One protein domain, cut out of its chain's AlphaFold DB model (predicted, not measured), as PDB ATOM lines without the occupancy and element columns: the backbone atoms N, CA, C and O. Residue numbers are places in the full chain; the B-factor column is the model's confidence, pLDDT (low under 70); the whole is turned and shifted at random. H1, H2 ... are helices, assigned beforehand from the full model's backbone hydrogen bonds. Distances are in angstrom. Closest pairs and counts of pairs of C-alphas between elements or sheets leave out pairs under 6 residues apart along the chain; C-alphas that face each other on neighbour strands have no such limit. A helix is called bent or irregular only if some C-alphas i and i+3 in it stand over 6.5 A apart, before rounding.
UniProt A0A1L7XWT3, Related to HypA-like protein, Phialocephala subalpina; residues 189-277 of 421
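What this domain is: This is residues 189 to 277 of the 421 residues of the protein "Related to HypA-like protein" of Phialocephala subalpina (UniProt A0A1L7XWT3). Helices H4 and H5 make the two sides of a wedge, with H2 between them packing on both; H1 packs on H4 on the side away from H2, and the short H3 packs on H4 near the end of H2. H4 has a sharp kink of 92 degrees, and the first part of H5, residues 256 to 261, sticks out. The printed part has 89 residues with five named helices, in the order H1, H2, H3, H4, H5, and no named strand; the class is all helix. The whole is compact, with a radius of gyration of the C-alphas of 13.7 A, and the C-alphas span 43 by 31 by 20 A.

How they stand to each other: H1, residues 189 to 200, touches H4, residues 232 to 249, with residues 190 to 194 alone; the closest C-alphas, of Ser 194 and Ile 246, are 5.0 A apart. Their lines stand at a shallow tilt of 2 degrees, the same way, though the line of H4 is a rough one. H2, residues 208 to 217, touches residues 245 to 249 of H4 alone, at a steep tilt of 61 degrees, opposite ways; the closest C-alphas are those of Leu 211 and Cys 248, 6.7 A apart. H3, residues 219 to 222, touches H2 only at the corner, and only just, with 3 pairs of C-alphas within 8 A; the closest are those of Tyr 216 and Ser 222, 5.4 A apart. H3 touches residues 237 to 245 of H4 alone, where the closest C-alphas, of Leu 221 and Ala 241, are 5.7 A apart. H5, residues 256 to 276, touches H2 with residues 265 to 269 alone, at a steep tilt of 46 degrees, the same way; the closest C-alphas, of Ile 209 and Ala 269, are 5.8 A apart. H5 is apart from H1, H3 and H4. In H1 and H2 every O i to N i+4 pair is within hydrogen-bond range, against 9 of 14 in H4 and 15 of 17 in H5; H3 is too short for such a pair.

Where its parts are: H1 begins at C-alpha 189, (221.169, 157.837, 153.017), and is 16.5 A from first to last C-alpha. H2 measures 14.2 A and H3 5.1 A. H4 measures 17.1 A; it is irregular, with C-alphas 240 and 243 8.5 A apart, and its kink lies near residue 243. H5 measures 29.8 A and ends at C-alpha 276, (202.863, 137.016, 162.866); it is irregular too, with C-alphas 257 and 260 8.1 A apart, and has a kink of 31 degrees near residue 263.

The domain as a whole: The two C-alphas farthest apart are those of Glu 228 and Ser 257, at 42.8 A. The printed part has no cut; the link from H2 to H3 is tight, the other three are short. The mean pLDDT of the printed part is 94.8, and no printed residue is under 70.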
ATOM      1  N   LYS A 189     221.951 156.651 152.672       96.31
ATOM      2  CA  LYS A 189     221.169 157.837 153.017       96.31
ATOM      3  C   LYS A 189     220.192 157.533 154.148       96.31
ATOM      4  O   LYS A 189     220.044 158.370 155.033       96.31
ATOM      5  N   PHE A 190     219.537 156.374 154.125       97.25
ATOM      6  CA  PHE A 190     218.580 155.990 155.156       97.25
ATOM      7  C   PHE A 190     219.259 155.817 156.519       97.25
ATOM      8  O   PHE A 190     218.840 156.485 157.465       97.25
ATOM      9  N   LEU A 191     220.314 155.000 156.622       97.19
ATOM     10  CA  LEU A 191     220.957 154.720 157.911       97.19
ATOM     11  C   LEU A 191     221.599 155.977 158.515       97.19
ATOM     12  O   LEU A 191     221.244 156.364 159.628       97.19
ATOM     13  N   LEU A 192     222.448 156.682 157.758       96.06
ATOM     14  CA  LEU A 192     223.168 157.851 158.281       96.06
ATOM     15  C   LEU A 192     222.230 159.027 158.592       96.06
ATOM     16  O   LEU A 192     222.425 159.734 159.578       96.06
ATOM     17  N   SER A 193     221.182 159.247 157.786       96.69
ATOM     18  CA  SER A 193     220.208 160.308 158.095       96.69
ATOM     19  C   SER A 193     219.373 159.961 159.325       96.69
ATOM     20  O   SER A 193     219.132 160.840 160.148       96.69
ATOM     21  N   SER A 194     218.956 158.699 159.474       97.44
ATOM     22  CA  SER A 194     218.191 158.255 160.648       97.44
ATOM     23  C   SER A 194     219.012 158.399 161.925       97.44
ATOM     24  O   SER A 194     218.505 158.936 162.908       97.44
ATOM     25  N   GLU A 195     220.290 158.013 161.889       95.81
ATOM     26  CA  GLU A 195     221.228 158.186 163.001       95.81
ATOM     27  C   GLU A 195     221.418 159.665 163.369       95.81
ATOM     28  O   GLU A 195     221.315 160.037 164.540       95.81
ATOM     29  N   ASN A 196     221.633 160.537 162.380       95.19
ATOM     30  CA  ASN A 196     221.813 161.971 162.615       95.19
ATOM     31  C   ASN A 196     220.565 162.631 163.230       95.19
ATOM     32  O   ASN A 196     220.676 163.445 164.154       95.19
ATOM     33  N   VAL A 197     219.368 162.262 162.757       96.12
ATOM     34  CA  VAL A 197     218.098 162.739 163.331       96.12
ATOM     35  C   VAL A 197     217.906 162.190 164.748       96.12
ATOM     36  O   VAL A 197     217.566 162.949 165.657       96.12
ATOM     37  N   ALA A 198     218.191 160.905 164.965       95.56
ATOM     38  CA  ALA A 198     218.097 160.255 166.270       95.56
ATOM     39  C   ALA A 198     219.007 160.916 167.319       95.56
ATOM     40  O   ALA A 198     218.553 161.187 168.435       95.56
ATOM     41  N   ARG A 199     220.260 161.230 166.952       93.31
ATOM     42  CA  ARG A 199     221.238 161.929 167.810       93.31
ATOM     43  C   ARG A 199     220.791 163.332 168.209       93.31
ATOM     44  O   ARG A 199     221.104 163.785 169.304       93.31
ATOM     45  N   SER A 200     220.048 164.008 167.337       92.38
ATOM     46  CA  SER A 200     219.550 165.368 167.581       92.38
ATOM     47  C   SER A 200     218.271 165.397 168.433       92.38
ATOM     48  O   SER A 200     217.840 166.464 168.864       92.38
ATOM     49  N   SER A 201     217.641 164.242 168.668       91.62
ATOM     50  CA  SER A 201     216.349 164.124 169.346       91.62
ATOM     51  C   SER A 201     216.492 163.821 170.839       91.62
ATOM     52  O   SER A 201     217.128 162.840 171.231       91.62
ATOM     53  N   THR A 202     215.804 164.598 171.679       91.31
ATOM     54  CA  THR A 202     215.720 164.383 173.137       91.31
ATOM     55  C   THR A 202     214.582 163.448 173.557       91.31
ATOM     56  O   THR A 202     214.517 163.052 174.719       91.31
ATOM     57  N   SER A 203     213.695 163.064 172.633       92.69
ATOM     58  CA  SER A 203     212.573 162.160 172.916       92.69
ATOM     59  C   SER A 203     213.057 160.765 173.327       92.69
ATOM     60  O   SER A 203     214.112 160.335 172.864       92.69
ATOM     61  N   PRO A 204     212.318 160.006 174.150       92.06
ATOM     62  CA  PRO A 204     212.681 158.621 174.449       92.06
ATOM     63  C   PRO A 204     212.646 157.734 173.190       92.06
ATOM     64  O   PRO A 204     211.946 158.035 172.223       92.06
ATOM     65  N   SER A 205     213.414 156.639 173.208       96.69
ATOM     66  CA  SER A 205     213.380 155.601 172.167       96.69
ATOM     67  C   SER A 205     212.005 154.928 172.152       96.69
ATOM     68  O   SER A 205     211.524 154.512 173.209       96.69
ATOM     69  N   LYS A 206     211.373 154.809 170.980       97.44
ATOM     70  CA  LYS A 206     210.140 154.020 170.832       97.44
ATOM     71  C   LYS A 206     210.433 152.522 170.915       97.44
ATOM     72  O   LYS A 206     211.568 152.097 170.689       97.44
ATOM     73  N   ALA A 207     209.412 151.723 171.227       96.12
ATOM     74  CA  ALA A 207     209.529 150.276 171.125       96.12
ATOM     75  C   ALA A 207     209.520 149.841 169.651       96.12
ATOM     76  O   ALA A 207     208.813 150.429 168.830       96.12
ATOM     77  N   LEU A 208     210.279 148.801 169.299       96.50
ATOM     78  CA  LEU A 208     210.413 148.390 167.898       96.50
ATOM     79  C   LEU A 208     209.093 147.845 167.346       96.50
ATOM     80  O   LEU A 208     208.774 148.067 166.183       96.50
ATOM     81  N   ILE A 209     208.291 147.191 168.193       94.94
ATOM     82  CA  ILE A 209     206.962 146.703 167.814       94.94
ATOM     83  C   ILE A 209     205.984 147.842 167.511       94.94
ATOM     84  O   ILE A 209     205.201 147.745 166.568       94.94
ATOM     85  N   ASP A 210     206.073 148.949 168.249       96.25
ATOM     86  CA  ASP A 210     205.251 150.130 167.987       96.25
ATOM     87  C   ASP A 210     205.658 150.774 166.663       96.25
ATOM     88  O   ASP A 210     204.798 151.153 165.879       96.25
ATOM     89  N   LEU A 211     206.960 150.812 166.356       97.38
ATOM     90  CA  LEU A 211     207.449 151.294 165.064       97.38
ATOM     91  C   LEU A 211     207.010 150.399 163.900       97.38
ATOM     92  O   LEU A 211     206.678 150.911 162.837       97.38
ATOM     93  N   ILE A 212     206.952 149.077 164.083       95.69
ATOM     94  CA  ILE A 212     206.390 148.161 163.076       95.69
ATOM     95  C   ILE A 212     204.911 148.487 162.819       95.69
ATOM     96  O   ILE A 212     204.483 148.546 161.663       95.69
ATOM     97  N   ASN A 213     204.139 148.755 163.875       95.25
ATOM     98  CA  ASN A 213     202.744 149.178 163.751       95.25
ATOM     99  C   ASN A 213     202.617 150.565 163.098       95.25
ATOM    100  O   ASN A 213     201.734 150.760 162.263       95.25
ATOM    101  N   ASP A 214     203.516 151.502 163.410       96.56
ATOM    102  CA  ASP A 214     203.573 152.829 162.785       96.56
ATOM    103  C   ASP A 214     203.868 152.715 161.276       96.56
ATOM    104  O   ASP A 214     203.216 153.380 160.468       96.56
ATOM    105  N   VAL A 215     204.799 151.838 160.869       96.69
ATOM    106  CA  VAL A 215     205.083 151.539 159.451       96.69
ATOM    107  C   VAL A 215     203.851 150.956 158.760       96.69
ATOM    108  O   VAL A 215     203.531 151.363 157.644       96.69
ATOM    109  N   TYR A 216     203.146 150.026 159.411       94.75
ATOM    110  CA  TYR A 216     201.923 149.425 158.876       94.75
ATOM    111  C   TYR A 216     200.800 150.459 158.694       94.75
ATOM    112  O   TYR A 216     200.159 150.501 157.642       94.75
ATOM    113  N   ALA A 217     200.587 151.316 159.696       96.81
ATOM    114  CA  ALA A 217     199.543 152.337 159.697       96.81
ATOM    115  C   ALA A 217     199.839 153.516 158.753       96.81
ATOM    116  O   ALA A 217     198.919 154.213 158.324       96.81
ATOM    117  N   ASN A 218     201.106 153.760 158.414       97.75
ATOM    118  CA  ASN A 218     201.492 154.801 157.472       97.75
ATOM    119  C   ASN A 218     201.242 154.337 156.027       97.75
ATOM    120  O   ASN A 218     202.058 153.620 155.454       97.75
ATOM    121  N   GLU A 219     200.143 154.795 155.418       97.38
ATOM    122  CA  GLU A 219     199.725 154.419 154.052       97.38
ATOM    123  C   GLU A 219     200.817 154.616 152.993       97.38
ATOM    124  O   GLU A 219     200.913 153.850 152.033       97.38
ATOM    125  N   LYS A 220     201.664 155.639 153.156       97.62
ATOM    126  CA  LYS A 220     202.746 155.897 152.210       97.62
ATOM    127  C   LYS A 220     203.863 154.870 152.354       97.62
ATOM    128  O   LYS A 220     204.371 154.420 151.334       97.62
ATOM    129  N   LEU A 221     204.227 154.477 153.577       97.56
ATOM    130  CA  LEU A 221     205.201 153.407 153.812       97.56
ATOM    131  C   LEU A 221     204.637 152.043 153.415       97.56
ATOM    132  O   LEU A 221     205.249 151.359 152.593       97.56
ATOM    133  N   SER A 222     203.465 151.668 153.924       95.88
ATOM    134  CA  SER A 222     202.863 150.358 153.660       95.88
ATOM    135  C   SER A 222     202.465 150.164 152.192       95.88
ATOM    136  O   SER A 222     202.556 149.050 151.683       95.88
ATOM    137  N   GLY A 223     202.112 151.240 151.479       96.31
ATOM    138  CA  GLY A 223     201.846 151.226 150.037       96.31
ATOM    139  C   GLY A 223     203.057 151.518 149.141       96.31
ATOM    140  O   GLY A 223     202.909 151.567 147.915       96.31
ATOM    141  N   SER A 224     204.247 151.763 149.709       97.88
ATOM    142  CA  SER A 224     205.422 152.149 148.914       97.88
ATOM    143  C   SER A 224     206.008 150.984 148.138       97.88
ATOM    144  O   SER A 224     206.270 151.162 146.956       97.88
ATOM    145  N   ALA A 225     206.197 149.811 148.741       97.31
ATOM    146  CA  ALA A 225     206.672 148.625 148.035       97.31
ATOM    147  C   ALA A 225     205.539 148.000 147.210       97.31
ATOM    148  O   ALA A 225     204.416 147.844 147.688       97.31
ATOM    149  N   ARG A 226     205.833 147.634 145.965       96.56
ATOM    150  CA  ARG A 226     204.879 147.051 145.019       96.56
ATOM    151  C   ARG A 226     205.400 145.730 144.474       96.56
ATOM    152  O   ARG A 226     206.583 145.413 144.576       96.56
ATOM    153  N   TRP A 227     204.493 144.933 143.916       95.38
ATOM    154  CA  TRP A 227     204.819 143.593 143.426       95.38
ATOM    155  C   TRP A 227     205.826 143.627 142.271       95.38
ATOM    156  O   TRP A 227     206.710 142.777 142.199       95.38
ATOM    157  N   GLU A 228     205.699 144.621 141.396       96.19
ATOM    158  CA  GLU A 228     206.546 144.837 140.228       96.19
ATOM    159  C   GLU A 228     207.951 145.371 140.548       96.19
ATOM    160  O   GLU A 228     208.812 145.345 139.667       96.19
ATOM    161  N   ASP A 229     208.206 145.833 141.777       94.31
ATOM    162  CA  ASP A 229     209.544 146.270 142.177       94.31
ATOM    163  C   ASP A 229     210.498 145.071 142.207       94.31
ATOM    164  O   ASP A 229     210.236 144.056 142.873       94.31
ATOM    165  N   ARG A 230     211.647 145.219 141.538       90.81
ATOM    166  CA  ARG A 230     212.708 144.212 141.571       90.81
ATOM    167  C   ARG A 230     213.276 144.120 142.986       90.81
ATOM    168  O   ARG A 230     213.199 143.058 143.600       90.81
ATOM    169  N   GLU A 231     213.746 145.243 143.524       90.88
ATOM    170  CA  GLU A 231     214.210 145.372 144.905       90.88
ATOM    171  C   GLU A 231     213.231 146.229 145.711       90.88
ATOM    172  O   GLU A 231     213.246 147.456 145.655       90.88
ATOM    173  N   LYS A 232     212.368 145.585 146.502       95.25
ATOM    174  CA  LYS A 232     211.233 146.237 147.192       95.25
ATOM    175  C   LYS A 232     211.661 147.354 148.146       95.25
ATOM    176  O   LYS A 232     210.947 148.345 148.292       95.25
ATOM    177  N   LEU A 233     212.824 147.216 148.783       95.06
ATOM    178  CA  LEU A 233     213.385 148.271 149.625       95.06
ATOM    179  C   LEU A 233     213.895 149.448 148.782       95.06
ATOM    180  O   LEU A 233     213.599 150.589 149.116       95.06
ATOM    181  N   ILE A 234     214.622 149.189 147.694       94.75
ATOM    182  CA  ILE A 234     215.307 150.221 146.900       94.75
ATOM    183  C   ILE A 234     214.334 150.898 145.927       94.75
ATOM    184  O   ILE A 234     214.075 152.097 146.043       94.75
ATOM    185  N   ASP A 235     213.765 150.121 145.004       95.56
ATOM    186  CA  ASP A 235     212.852 150.593 143.958       95.56
ATOM    187  C   ASP A 235     211.502 151.021 144.545       95.56
ATOM    188  O   ASP A 235     210.812 151.878 143.988       95.56
ATOM    189  N   GLY A 236     211.137 150.432 145.688       97.62
ATOM    190  CA  GLY A 236     209.908 150.703 146.416       97.62
ATOM    191  C   GLY A 236     210.069 151.751 147.506       97.62
ATOM    192  O   GLY A 236     209.852 152.946 147.282       97.62
ATOM    193  N   VAL A 237     210.403 151.294 148.712       97.75
ATOM    194  CA  VAL A 237     210.355 152.113 149.932       97.75
ATOM    195  C   VAL A 237     211.280 153.326 149.849       97.75
ATOM    196  O   VAL A 237     210.838 154.445 150.098       97.75
ATOM    197  N   LEU A 238     212.545 153.160 149.458       96.81
ATOM    198  CA  LEU A 238     213.497 154.268 149.386       96.81
ATOM    199  C   LEU A 238     213.155 155.246 148.255       96.81
ATOM    200  O   LEU A 238     213.245 156.460 148.450       96.81
ATOM    201  N   ALA A 239     212.694 154.756 147.104       97.31
ATOM    202  CA  ALA A 239     212.293 155.624 146.001       97.31
ATOM    203  C   ALA A 239     211.025 156.445 146.305       97.31
ATOM    204  O   ALA A 239     210.909 157.584 145.852       97.31
ATOM    205  N   ARG A 240     210.064 155.885 147.056       98.19
ATOM    206  CA  ARG A 240     208.717 156.473 147.206       98.19
ATOM    207  C   ARG A 240     208.394 156.992 148.604       98.19
ATOM    208  O   ARG A 240     207.555 157.882 148.725       98.19
ATOM    209  N   ALA A 241     209.065 156.493 149.638       98.12
ATOM    210  CA  ALA A 241     208.792 156.791 151.045       98.12
ATOM    211  C   ALA A 241     210.064 156.931 151.913       98.12
ATOM    212  O   ALA A 241     210.017 156.733 153.125       98.12
ATOM    213  N   SER A 242     211.220 157.290 151.326       97.38
ATOM    214  CA  SER A 242     212.481 157.429 152.085       97.38
ATOM    215  C   SER A 242     212.390 158.435 153.234       97.38
ATOM    216  O   SER A 242     213.009 158.206 154.271       97.38
ATOM    217  N   LYS A 243     211.640 159.532 153.076       97.88
ATOM    218  CA  LYS A 243     211.473 160.530 154.141       97.88
ATOM    219  C   LYS A 243     210.736 159.922 155.335       97.88
ATOM    220  O   LYS A 243     211.228 160.004 156.452       97.88
ATOM    221  N   GLU A 244     209.604 159.277 155.077       98.25
ATOM    222  CA  GLU A 244     208.785 158.623 156.096       98.25
ATOM    223  C   GLU A 244     209.558 157.486 156.778       98.25
ATOM    224  O   GLU A 244     209.462 157.311 157.992       98.25
ATOM    225  N   LEU A 245     210.382 156.752 156.019       97.94
ATOM    226  CA  LEU A 245     211.222 155.690 156.567       97.94
ATOM    227  C   LEU A 245     212.291 156.257 157.512       97.94
ATOM    228  O   LEU A 245     212.487 155.704 158.589       97.94
ATOM    229  N   ILE A 246     212.947 157.367 157.151       98.00
ATOM    230  CA  ILE A 246     213.928 158.053 158.013       98.00
ATOM    231  C   ILE A 246     213.252 158.598 159.281       98.00
ATOM    232  O   ILE A 246     213.763 158.421 160.387       98.00
ATOM    233  N   GLU A 247     212.086 159.233 159.145       96.69
ATOM    234  CA  GLU A 247     211.311 159.747 160.283       96.69
ATOM    235  C   GLU A 247     210.906 158.622 161.246       96.69
ATOM    236  O   GLU A 247     211.042 158.769 162.461       96.69
ATOM    237  N   CYS A 248     210.474 157.471 160.725       97.31
ATOM    238  CA  CYS A 248     210.162 156.300 161.538       97.31
ATOM    239  C   CYS A 248     211.424 155.688 162.172       97.31
ATOM    240  O   CYS A 248     211.475 155.491 163.385       97.31
ATOM    241  N   GLY A 249     212.464 155.432 161.375       96.06
ATOM    242  CA  GLY A 249     213.703 154.786 161.817       96.06
ATOM    243  C   GLY A 249     214.460 155.586 162.878       96.06
ATOM    244  O   GLY A 249     214.974 155.008 163.830       96.06
ATOM    245  N   SER A 250     214.454 156.919 162.782       97.62
ATOM    246  CA  SER A 250     215.115 157.806 163.753       97.62
ATOM    247  C   SER A 250     214.503 157.794 165.164       97.62
ATOM    248  O   SER A 250     215.106 158.306 166.110       97.62
ATOM    249  N   GLN A 251     213.313 157.209 165.333       97.94
ATOM    250  CA  GLN A 251     212.667 157.047 166.639       97.94
ATOM    251  C   GLN A 251     213.169 155.806 167.397       97.94
ATOM    252  O   GLN A 251     212.945 155.705 168.608       97.94
ATOM    253  N   TRP A 252     213.869 154.887 166.720       97.56
ATOM    254  CA  TRP A 252     214.571 153.776 167.355       97.56
ATOM    255  C   TRP A 252     215.987 154.195 167.748       97.56
ATOM    256  O   TRP A 252     216.804 154.561 166.907       97.56
ATOM    257  N   LYS A 253     216.283 154.136 169.044       95.19
ATOM    258  CA  LYS A 253     217.575 154.542 169.614       95.19
ATOM    259  C   LYS A 253     218.070 153.518 170.623       95.19
ATOM    260  O   LYS A 253     217.261 152.930 171.347       95.19
ATOM    261  N   VAL A 254     219.388 153.355 170.691       95.06
ATOM    262  CA  VAL A 254     220.069 152.441 171.613       95.06
ATOM    263  C   VAL A 254     221.121 153.233 172.384       95.06
ATOM    264  O   VAL A 254     222.054 153.759 171.784       95.06
ATOM    265  N   ALA A 255     220.949 153.352 173.700       93.44
ATOM    266  CA  ALA A 255     222.000 153.840 174.588       93.44
ATOM    267  C   ALA A 255     222.943 152.687 174.959       93.44
ATOM    268  O   ALA A 255     222.500 151.543 175.047       93.44
ATOM    269  N   GLU A 256     224.217 152.983 175.239       94.75
ATOM    270  CA  GLU A 256     225.202 151.966 175.651       94.75
ATOM    271  C   GLU A 256     224.720 151.154 176.862       94.75
ATOM    272  O   GLU A 256     224.869 149.938 176.892       94.75
ATOM    273  N   SER A 257     224.044 151.801 177.819       96.06
ATOM    274  CA  SER A 257     223.482 151.149 179.010       96.06
ATOM    275  C   SER A 257     222.243 150.282 178.747       96.06
ATOM    276  O   SER A 257     221.722 149.672 179.677       96.06
ATOM    277  N   GLU A 258     221.714 150.272 177.522       95.31
ATOM    278  CA  GLU A 258     220.528 149.503 177.130       95.31
ATOM    279  C   GLU A 258     220.834 148.443 176.061       95.31
ATOM    280  O   GLU A 258     219.897 147.841 175.529       95.31
ATOM    281  N   LEU A 259     222.109 148.212 175.724       94.62
ATOM    282  CA  LEU A 259     222.512 147.388 174.584       94.62
ATOM    283  C   LEU A 259     221.914 145.974 174.631       94.62
ATOM    284  O   LEU A 259     221.312 145.532 173.650       94.62
ATOM    285  N   GLU A 260     222.001 145.281 175.767       94.56
ATOM    286  CA  GLU A 260     221.479 143.917 175.924       94.56
ATOM    287  C   GLU A 260     219.954 143.889 175.787       94.56
ATOM    288  O   GLU A 260     219.393 143.052 175.075       94.56
ATOM    289  N   LYS A 261     219.271 144.849 176.422       95.75
ATOM    290  CA  LYS A 261     217.810 144.970 176.372       95.75
ATOM    291  C   LYS A 261     217.331 145.266 174.952       95.75
ATOM    292  O   LYS A 261     216.400 144.617 174.482       95.75
ATOM    293  N   LYS A 262     217.953 146.225 174.265       96.62
ATOM    294  CA  LYS A 262     217.597 146.611 172.893       96.62
ATOM    295  C   LYS A 262     217.929 145.516 171.884       96.62
ATOM    296  O   LYS A 262     217.172 145.328 170.937       96.62
ATOM    297  N   THR A 263     218.991 144.746 172.124       92.69
ATOM    298  CA  THR A 263     219.294 143.533 171.351       92.69
ATOM    299  C   THR A 263     218.179 142.496 171.509       92.69
ATOM    300  O   THR A 263     217.649 142.017 170.509       92.69
ATOM    301  N   ALA A 264     217.753 142.198 172.742       94.69
ATOM    302  CA  ALA A 264     216.648 141.269 172.990       94.69
ATOM    303  C   ALA A 264     215.315 141.763 172.394       94.69
ATOM    304  O   ALA A 264     214.569 140.975 171.813       94.69
ATOM    305  N   GLU A 265     215.031 143.066 172.496       96.31
ATOM    306  CA  GLU A 265     213.850 143.699 171.902       96.31
ATOM    307  C   GLU A 265     213.847 143.567 170.369       96.31
ATOM    308  O   GLU A 265     212.833 143.179 169.787       96.31
ATOM    309  N   MET A 266     214.991 143.817 169.723       96.00
ATOM    310  CA  MET A 266     215.161 143.653 168.279       96.00
ATOM    311  C   MET A 266     214.924 142.206 167.839       96.00
ATOM    312  O   MET A 266     214.129 141.969 166.929       96.00
ATOM    313  N   ILE A 267     215.536 141.234 168.528       91.50
ATOM    314  CA  ILE A 267     215.344 139.805 168.245       91.50
ATOM    315  C   ILE A 267     213.862 139.436 168.376       91.50
ATOM    316  O   ILE A 267     213.299 138.815 167.475       91.50
ATOM    317  N   ASN A 268     213.206 139.843 169.467       93.81
ATOM    318  CA  ASN A 268     211.794 139.546 169.699       93.81
ATOM    319  C   ASN A 268     210.898 140.096 168.580       93.81
ATOM    320  O   ASN A 268     210.101 139.349 168.012       93.81
ATOM    321  N   ALA A 269     211.067 141.371 168.219       92.31
ATOM    322  CA  ALA A 269     210.291 142.002 167.159       92.31
ATOM    323  C   ALA A 269     210.477 141.292 165.805       92.31
ATOM    324  O   ALA A 269     209.492 141.088 165.092       92.31
ATOM    325  N   CYS A 270     211.700 140.844 165.489       90.06
ATOM    326  CA  CYS A 270     211.994 140.040 164.299       90.06
ATOM    327  C   CYS A 270     211.156 138.762 164.223       90.06
ATOM    328  O   CYS A 270     210.548 138.483 163.185       90.06
ATOM    329  N   PHE A 271     211.053 138.011 165.322       83.75
ATOM    330  CA  PHE A 271     210.177 136.839 165.382       83.75
ATOM    331  C   PHE A 271     208.697 137.225 165.250       83.75
ATOM    332  O   PHE A 271     207.958 136.574 164.510       83.75
ATOM    333  N   VAL A 272     208.258 138.300 165.908       86.62
ATOM    334  CA  VAL A 272     206.857 138.740 165.849       86.62
ATOM    335  C   VAL A 272     206.427 139.057 164.419       86.62
ATOM    336  O   VAL A 272     205.420 138.511 163.974       86.62
ATOM    337  N   PHE A 273     207.168 139.876 163.664       87.44
ATOM    338  CA  PHE A 273     206.730 140.201 162.301       87.44
ATOM    339  C   PHE A 273     206.937 139.036 161.324       87.44
ATOM    340  O   PHE A 273     206.119 138.860 160.426       87.44
ATOM    341  N   THR A 274     207.970 138.204 161.504       84.31
ATOM    342  CA  THR A 274     208.235 137.068 160.600       84.31
ATOM    343  C   THR A 274     207.151 135.996 160.710       84.31
ATOM    344  O   THR A 274     206.654 135.505 159.699       84.31
ATOM    345  N   PHE A 275     206.753 135.641 161.935       83.06
ATOM    346  CA  PHE A 275     205.769 134.581 162.175       83.06
ATOM    347  C   PHE A 275     204.334 135.099 162.297       83.06
ATOM    348  O   PHE A 275     203.394 134.338 162.053       83.06
ATOM    349  N   GLY A 276     204.158 136.366 162.678       84.31
ATOM    350  CA  GLY A 276     202.863 137.016 162.866       84.31
ATOM    351  C   GLY A 276     202.264 137.610 161.591       84.31
ATOM    352  O   GLY A 276     201.042 137.724 161.511       84.31
ATOM    353  N   ALA A 277     203.069 137.912 160.563       83.81
ATOM    354  CA  ALA A 277     202.589 138.382 159.255       83.81
ATOM    355  C   ALA A 277     201.999 137.242 158.396       83.81
ATOM    356  O   ALA A 277     202.338 137.057 157.226       83.81
TER     357      ALA A 277